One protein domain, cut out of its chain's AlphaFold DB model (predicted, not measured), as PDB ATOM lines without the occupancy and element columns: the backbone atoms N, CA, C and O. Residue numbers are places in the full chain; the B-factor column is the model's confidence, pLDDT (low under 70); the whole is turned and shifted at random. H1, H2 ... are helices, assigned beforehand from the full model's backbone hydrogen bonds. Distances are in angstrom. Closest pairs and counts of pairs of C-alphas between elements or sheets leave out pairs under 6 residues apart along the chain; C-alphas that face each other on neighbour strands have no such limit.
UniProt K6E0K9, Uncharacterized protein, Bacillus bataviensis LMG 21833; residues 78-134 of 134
ATOM      1  N   ASP A  78      35.414 -58.480 -37.735       97.62
ATOM      2  CA  ASP A  78      36.022 -59.719 -38.230       97.62
ATOM      3  C   ASP A  78      35.276 -60.264 -39.462       97.62
ATOM      4  O   ASP A  78      35.901 -60.774 -40.397       97.62
ATOM      5  N   LEU A  79      33.951 -60.090 -39.521       96.88
ATOM      6  CA  LEU A  79      33.145 -60.413 -40.699       96.88
ATOM      7  C   LEU A  79      33.535 -59.555 -41.916       96.88
ATOM      8  O   LEU A  79      33.749 -60.100 -43.001       96.88
ATOM      9  N   ILE A  80      33.664 -58.232 -41.748       96.88
ATOM     10  CA  ILE A  80      34.095 -57.309 -42.815       96.88
ATOM     11  C   ILE A  80      35.492 -57.690 -43.315       96.88
ATOM     12  O   ILE A  80      35.704 -57.795 -44.524       96.88
ATOM     13  N   GLU A  81      36.430 -57.943 -42.399       98.00
ATOM     14  CA  GLU A  81      37.788 -58.370 -42.746       98.00
ATOM     15  C   GLU A  81      37.794 -59.700 -43.503       98.00
ATOM     16  O   GLU A  81      38.511 -59.838 -44.493       98.00
ATOM     17  N   THR A  82      36.960 -60.658 -43.098       98.12
ATOM     18  CA  THR A  82      36.848 -61.959 -43.770       98.12
ATOM     19  C   THR A  82      36.333 -61.807 -45.200       98.12
ATOM     20  O   THR A  82      36.892 -62.405 -46.123       98.12
ATOM     21  N   TYR A  83      35.306 -60.979 -45.419       97.75
ATOM     22  CA  TYR A  83      34.796 -60.709 -46.765       97.75
ATOM     23  C   TYR A  83      35.814 -59.976 -47.641       97.75
ATOM     24  O   TYR A  83      35.980 -60.338 -48.807       97.75
ATOM     25  N   ALA A  84      36.516 -58.982 -47.095       97.94
ATOM     26  CA  ALA A  84      37.579 -58.285 -47.812       97.94
ATOM     27  C   ALA A  84      38.724 -59.239 -48.181       97.94
ATOM     28  O   ALA A  84      39.158 -59.273 -49.329       97.94
ATOM     29  N   TRP A  85      39.157 -60.084 -47.241       97.38
ATOM     30  CA  TRP A  85      40.187 -61.096 -47.474       97.38
ATOM     31  C   TRP A  85      39.790 -62.112 -48.555       97.38
ATOM     32  O   TRP A  85      40.621 -62.495 -49.377       97.38
ATOM     33  N   ALA A  86      38.515 -62.505 -48.605       98.25
ATOM     34  CA  ALA A  86      37.976 -63.375 -49.648       98.25
ATOM     35  C   ALA A  86      37.795 -62.674 -51.014       98.25
ATOM     36  O   ALA A  86      37.405 -63.324 -51.983       98.25
ATOM     37  N   GLY A  87      38.053 -61.364 -51.105       96.94
ATOM     38  CA  GLY A  87      37.873 -60.564 -52.319       96.94
ATOM     39  C   GLY A  87      36.418 -60.194 -52.621       96.94
ATOM     40  O   GLY A  87      36.125 -59.733 -53.722       96.94
ATOM     41  N   ALA A  88      35.502 -60.390 -51.669       97.38
ATOM     42  CA  ALA A  88      34.093 -60.024 -51.816       97.38
ATOM     43  C   ALA A  88      33.846 -58.516 -51.628       97.38
ATOM     44  O   ALA A  88      32.803 -58.013 -52.041       97.38
ATOM     45  N   LEU A  89      34.793 -57.803 -51.009       95.19
ATOM     46  CA  LEU A  89      34.775 -56.349 -50.849       95.19
ATOM     47  C   LEU A  89      36.054 -55.750 -51.429       95.19
ATOM     48  O   LEU A  89      37.144 -56.277 -51.204       95.19
ATOM     49  N   THR A  90      35.927 -54.619 -52.122       96.38
ATOM     50  CA  THR A  90      37.079 -53.755 -52.413       96.38
ATOM     51  C   THR A  90      37.554 -53.048 -51.140       96.38
ATOM     52  O   THR A  90      36.806 -52.941 -50.165       96.38
ATOM     53  N   ASP A  91      38.775 -52.507 -51.147       94.81
ATOM     54  CA  ASP A  91      39.294 -51.722 -50.016       94.81
ATOM     55  C   ASP A  91      38.401 -50.514 -49.688       94.81
ATOM     56  O   ASP A  91      38.150 -50.215 -48.522       94.81
ATOM     57  N   GLU A  92      37.866 -49.846 -50.714       92.62
ATOM     58  CA  GLU A  92      36.921 -48.738 -50.550       92.62
ATOM     59  C   GLU A  92      35.636 -49.203 -49.857       92.62
ATOM     60  O   GLU A  92      35.226 -48.623 -48.852       92.62
ATOM     61  N   GLN A  93      35.039 -50.305 -50.326       89.94
ATOM     62  CA  GLN A  93      33.836 -50.871 -49.716       89.94
ATOM     63  C   GLN A  93      34.090 -51.312 -48.273       89.94
ATOM     64  O   GLN A  93      33.274 -51.028 -47.400       89.94
ATOM     65  N   LYS A  94      35.227 -51.958 -47.992       95.00
ATOM     66  CA  LYS A  94      35.640 -52.318 -46.629       95.00
ATOM     67  C   LYS A  94      35.700 -51.086 -45.720       95.00
ATOM     68  O   LYS A  94      35.160 -51.124 -44.616       95.00
ATOM     69  N   ASN A  95      36.309 -49.994 -46.178       92.06
ATOM     70  CA  ASN A  95      36.423 -48.766 -45.391       92.06
ATOM     71  C   ASN A  95      35.057 -48.126 -45.114       92.06
ATOM     72  O   ASN A  95      34.794 -47.729 -43.978       92.06
ATOM     73  N   VAL A  96      34.163 -48.100 -46.110       86.94
ATOM     74  CA  VAL A  96      32.774 -47.652 -45.917       86.94
ATOM     75  C   VAL A  96      32.088 -48.506 -44.850       86.94
ATOM     76  O   VAL A  96      31.532 -47.959 -43.901       86.94
ATOM     77  N   ARG A  97      32.188 -49.841 -44.931       89.25
ATOM     78  CA  ARG A  97      31.576 -50.753 -43.945       89.25
ATOM     79  C   ARG A  97      32.129 -50.566 -42.529       89.25
ATOM     80  O   ARG A  97      31.361 -50.631 -41.573       89.25
ATOM     81  N   HIS A  98      33.423 -50.291 -42.381       90.81
ATOM     82  CA  HIS A  98      34.012 -49.976 -41.075       90.81
ATOM     83  C   HIS A  98      33.530 -48.635 -40.514       90.81
ATOM     84  O   HIS A  98      33.245 -48.550 -39.319       90.81
ATOM     85  N   SER A  99      33.398 -47.605 -41.357       86.62
ATOM     86  CA  SER A  99      32.853 -46.299 -40.951       86.62
ATOM     87  C   SER A  99      31.401 -46.431 -40.482       86.62
ATOM     88  O   SER A  99      31.056 -46.044 -39.367       86.62
ATOM     89  N   MET A 100      30.595 -47.119 -41.288       83.25
ATOM     90  CA  MET A 100      29.226 -47.526 -40.989       83.25
ATOM     91  C   MET A 100      29.110 -48.200 -39.609       83.25
ATOM     92  O   MET A 100      28.381 -47.734 -38.732       83.25
ATOM     93  N   LEU A 101      29.888 -49.259 -39.377       87.88
ATOM     94  CA  LEU A 101      29.885 -50.003 -38.117       87.88
ATOM     95  C   LEU A 101      30.304 -49.140 -36.912       87.88
ATOM     96  O   LEU A 101      29.739 -49.271 -35.823       87.88
ATOM     97  N   LYS A 102      31.288 -48.253 -37.088       84.50
ATOM     98  CA  LYS A 102      31.715 -47.316 -36.040       84.50
ATOM     99  C   LYS A 102      30.581 -46.357 -35.670       84.50
ATOM    100  O   LYS A 102      30.328 -46.152 -34.483       84.50
ATOM    101  N   ASN A 103      29.900 -45.803 -36.670       82.06
ATOM    102  CA  ASN A 103      28.807 -44.854 -36.477       82.06
ATOM    103  C   ASN A 103      27.638 -45.508 -35.741       82.06
ATOM    104  O   ASN A 103      27.166 -44.953 -34.751       82.06
ATOM    105  N   TYR A 104      27.280 -46.739 -36.117       78.62
ATOM    106  CA  TYR A 104      26.262 -47.531 -35.429       78.62
ATOM    107  C   TYR A 104      26.482 -47.568 -33.909       78.62
ATOM    108  O   TYR A 104      25.614 -47.174 -33.134       78.62
ATOM    109  N   ILE A 105      27.672 -47.960 -33.452       79.19
ATOM    110  CA  ILE A 105      27.952 -48.106 -32.013       79.19
ATOM    111  C   ILE A 105      27.910 -46.771 -31.276       79.19
ATOM    112  O   ILE A 105      27.401 -46.703 -30.154       79.19
ATOM    113  N   LEU A 106      28.425 -45.711 -31.901       80.00
ATOM    114  CA  LEU A 106      28.382 -44.371 -31.323       80.00
ATOM    115  C   LEU A 106      26.940 -43.878 -31.172       80.00
ATOM    116  O   LEU A 106      26.600 -43.313 -30.131       80.00
ATOM    117  N   THR A 107      26.082 -44.146 -32.157       77.00
ATOM    118  CA  THR A 107      24.658 -43.803 -32.109       77.00
ATOM    119  C   THR A 107      23.951 -44.521 -30.960       77.00
ATOM    120  O   THR A 107      23.251 -43.873 -30.178       77.00
ATOM    121  N   PHE A 108      24.196 -45.819 -30.758       78.12
ATOM    122  CA  PHE A 108      23.605 -46.562 -29.637       78.12
ATOM    123  C   PHE A 108      24.040 -46.036 -28.268       78.12
ATOM    124  O   PHE A 108      23.198 -45.864 -27.381       78.12
ATOM    125  N   ALA A 109      25.326 -45.723 -28.101       76.50
ATOM    126  CA  ALA A 109      25.826 -45.128 -26.866       76.50
ATOM    127  C   ALA A 109      25.196 -43.743 -26.613       76.50
ATOM    128  O   ALA A 109      24.709 -43.472 -25.514       76.50
ATOM    129  N   LYS A 110      25.129 -42.884 -27.643       80.81
ATOM    130  CA  LYS A 110      24.522 -41.540 -27.567       80.81
ATOM    131  C   LYS A 110      23.036 -41.593 -27.207       80.81
ATOM    132  O   LYS A 110      22.555 -40.745 -26.460       80.81
ATOM    133  N   ARG A 111      22.313 -42.595 -27.711       75.62
ATOM    134  CA  ARG A 111      20.875 -42.791 -27.470       75.62
ATOM    135  C   ARG A 111      20.580 -43.559 -26.175       75.62
ATOM    136  O   ARG A 111      19.444 -43.983 -25.977       75.62
ATOM    137  N   ASN A 112      21.569 -43.733 -25.291       77.81
ATOM    138  CA  ASN A 112      21.437 -44.489 -24.041       77.81
ATOM    139  C   ASN A 112      20.844 -45.890 -24.283       77.81
ATOM    140  O   ASN A 112      19.933 -46.309 -23.578       77.81
ATOM    141  N   TYR A 113      21.327 -46.592 -25.313       77.81
ATOM    142  CA  TYR A 113      20.932 -47.965 -25.646       77.81
ATOM    143  C   TYR A 113      19.441 -48.169 -25.964       77.81
ATOM    144  O   TYR A 113      18.887 -49.245 -25.727       77.81
ATOM    145  N   LYS A 114      18.777 -47.147 -26.510       75.31
ATOM    146  CA  LYS A 114      17.433 -47.284 -27.091       75.31
ATOM    147  C   LYS A 114      17.524 -48.038 -28.421       75.31
ATOM    148  O   LYS A 114      18.342 -47.691 -29.267       75.31
ATOM    149  N   TRP A 115      16.710 -49.085 -28.572       66.88
ATOM    150  CA  TRP A 115      16.791 -50.025 -29.700       66.88
ATOM    151  C   TRP A 115      15.892 -49.679 -30.893       66.88
ATOM    152  O   TRP A 115      16.107 -50.204 -31.977       66.88
ATOM    153  N   CYS A 116      14.895 -48.812 -30.728       62.72
ATOM    154  CA  CYS A 116      13.864 -48.664 -31.751       62.72
ATOM    155  C   CYS A 116      14.080 -47.582 -32.791       62.72
ATOM    156  O   CYS A 116      14.598 -46.507 -32.500       62.72
ATOM    157  N   SER A 117      13.582 -47.913 -33.982       52.84
ATOM    158  CA  SER A 117      13.680 -47.180 -35.241       52.84
ATOM    159  C   SER A 117      12.353 -46.563 -35.700       52.84
ATOM    160  O   SER A 117      12.276 -46.034 -36.797       52.84
ATOM    161  N   GLU A 118      11.287 -46.657 -34.906       46.91
ATOM    162  CA  GLU A 118       9.898 -46.535 -35.392       46.91
ATOM    163  C   GLU A 118       9.442 -45.122 -35.779       46.91
ATOM    164  O   GLU A 118       8.341 -44.965 -36.294       46.91
ATOM    165  N   TRP A 119      10.273 -44.100 -35.564       44.16
ATOM    166  CA  TRP A 119       9.957 -42.707 -35.906       44.16
ATOM    167  C   TRP A 119      11.026 -42.026 -36.762       44.16
ATOM    168  O   TRP A 119      10.977 -40.812 -36.938       44.16
ATOM    169  N   GLU A 120      11.987 -42.786 -37.280       47.34
ATOM    170  CA  GLU A 120      13.033 -42.250 -38.149       47.34
ATOM    171  C   GLU A 120      12.766 -42.762 -39.568       47.34
ATOM    172  O   GLU A 120      12.746 -43.972 -39.792       47.34
ATOM    173  N   GLU A 121      12.472 -41.838 -40.493       43.03
ATOM    174  CA  GLU A 121      12.213 -42.097 -41.918       43.03
ATOM    175  C   GLU A 121      13.453 -42.725 -42.562       43.03
ATOM    176  O   GLU A 121      14.268 -42.011 -43.122       43.03
ATOM    177  N   ASP A 122      13.668 -44.034 -42.426       44.00
ATOM    178  CA  ASP A 122      14.787 -44.753 -43.058       44.00
ATOM    179  C   ASP A 122      16.193 -44.115 -42.828       44.00
ATOM    180  O   ASP A 122      17.182 -44.498 -43.455       44.00
ATOM    181  N   GLU A 123      16.331 -43.199 -41.855       45.50
ATOM    182  CA  GLU A 123      17.566 -42.448 -41.561       45.50
ATOM    183  C   GLU A 123      18.671 -43.359 -41.002       45.50
ATOM    184  O   GLU A 123      19.845 -42.989 -40.957       45.50
ATOM    185  N   TRP A 124      18.323 -44.599 -40.642       49.44
ATOM    186  CA  TRP A 124      19.269 -45.656 -40.294       49.44
ATOM    187  C   TRP A 124      20.172 -46.067 -41.452       49.44
ATOM    188  O   TRP A 124      21.148 -46.754 -41.203       49.44
ATOM    189  N   GLU A 125      19.904 -45.697 -42.700       46.88
ATOM    190  CA  GLU A 125      20.916 -45.825 -43.755       46.88
ATOM    191  C   GLU A 125      21.610 -44.483 -44.032       46.88
ATOM    192  O   GLU A 125      22.792 -44.470 -44.373       46.88
ATOM    193  N   GLU A 126      20.942 -43.350 -43.793       47.09
ATOM    194  CA  GLU A 126      21.443 -42.010 -44.130       47.09
ATOM    195  C   GLU A 126      22.399 -41.398 -43.084       47.09
ATOM    196  O   GLU A 126      23.391 -40.759 -43.457       47.09
ATOM    197  N   GLU A 127      22.191 -41.630 -41.780       49.16
ATOM    198  CA  GLU A 127      23.112 -41.193 -40.711       49.16
ATOM    199  C   GLU A 127      24.492 -41.862 -40.841       49.16
ATOM    200  O   GLU A 127      25.519 -41.317 -40.432       49.16
ATOM    201  N   TRP A 128      24.539 -43.045 -41.454       49.00
ATOM    202  CA  TRP A 128      25.745 -43.856 -41.562       49.00
ATOM    203  C   TRP A 128      26.723 -43.305 -42.603       49.00
ATOM    204  O   TRP A 128      27.928 -43.542 -42.481       49.00
ATOM    205  N   TYR A 129      26.217 -42.538 -43.574       44.88
ATOM    206  CA  TYR A 129      27.008 -41.871 -44.610       44.88
ATOM    207  C   TYR A 129      27.451 -40.448 -44.231       44.88
ATOM    208  O   TYR A 129      28.417 -39.950 -44.804       44.88
ATOM    209  N   ASN A 130      26.775 -39.773 -43.296       47.09
ATOM    210  CA  ASN A 130      26.866 -38.310 -43.169       47.09
ATOM    211  C   ASN A 130      27.841 -37.759 -42.106       47.09
ATOM    212  O   ASN A 130      27.854 -36.552 -41.889       47.09
ATOM    213  N   ILE A 131      28.704 -38.569 -41.482       51.56
ATOM    214  CA  ILE A 131      29.621 -38.066 -40.430       51.56
ATOM    215  C   ILE A 131      30.874 -37.335 -40.967       51.56
ATOM    216  O   ILE A 131      31.576 -36.688 -40.197       51.56
ATOM    217  N   ASP A 132      31.114 -37.308 -42.282       46.62
ATOM    218  CA  ASP A 132      32.234 -36.546 -42.880       46.62
ATOM    219  C   ASP A 132      31.903 -35.068 -43.199       46.62
ATOM    220  O   ASP A 132      32.651 -34.391 -43.909       46.62
ATOM    221  N   ARG A 133      30.789 -34.535 -42.683       45.16
ATOM    222  CA  ARG A 133      30.455 -33.103 -42.759       45.16
ATOM    223  C   ARG A 133      30.214 -32.533 -41.363       45.16
ATOM    224  O   ARG A 133      29.065 -32.312 -41.016       45.16
ATOM    225  N   ASP A 134      31.290 -32.339 -40.599       40.62
ATOM    226  CA  ASP A 134      31.465 -31.257 -39.607       40.62
ATOM    227  C   ASP A 134      32.917 -31.196 -39.093       40.62
ATOM    228  O   ASP A 134      33.452 -32.238 -38.644       40.62
TER     229      ASP A 134
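AT A GLANCE: This is residues 78 to 134 of the 134 residues of an uncharacterized protein of Bacillus bataviensis LMG 21833 (UniProt K6E0K9). A lopsided helical hairpin: short H1 folds back beside the first part of long H2, and beyond H2's far end a long loop swings out and folds back to the small H3. The printed part has 57 residues with three named helices, H1, H2, H3, and no named strand; its class is all helix. It is loose, with a radius of gyration of the C-alphas of 13.3 A, and elongated, spanning 37 by 23 by 19 A.

HOW THE PARTS SIT: H1, residues 78 to 85, and H2, residues 91 to 110, form a helical hairpin and run opposite ways at a shallow tilt of 12 degrees. They touch, H2 with residues 91 to 98 alone; the closest C-alphas, of Ala 84 and Lys 94, are 6.4 A apart. H3, residues 123 to 126, is apart from both. In H1 and H2 every O i to N i+4 pair is within hydrogen-bond range; H3 is too short for such a pair.

IN THESE COORDINATES: H1 begins at C-alpha 78 (36.022, -59.719, -38.230) and measures 10.2 A. H2 measures 28.7 A, ending at C-alpha 110 (24.522, -41.540, -27.567). H3, 4.7 A, ends at C-alpha 126 (21.443, -42.010, -44.130).

THE WHOLE: The printed part has no cut. The link from H2 to H3 is long, and residues 114 to 123 stand free. Residues 115 to 134 have pLDDT under 70.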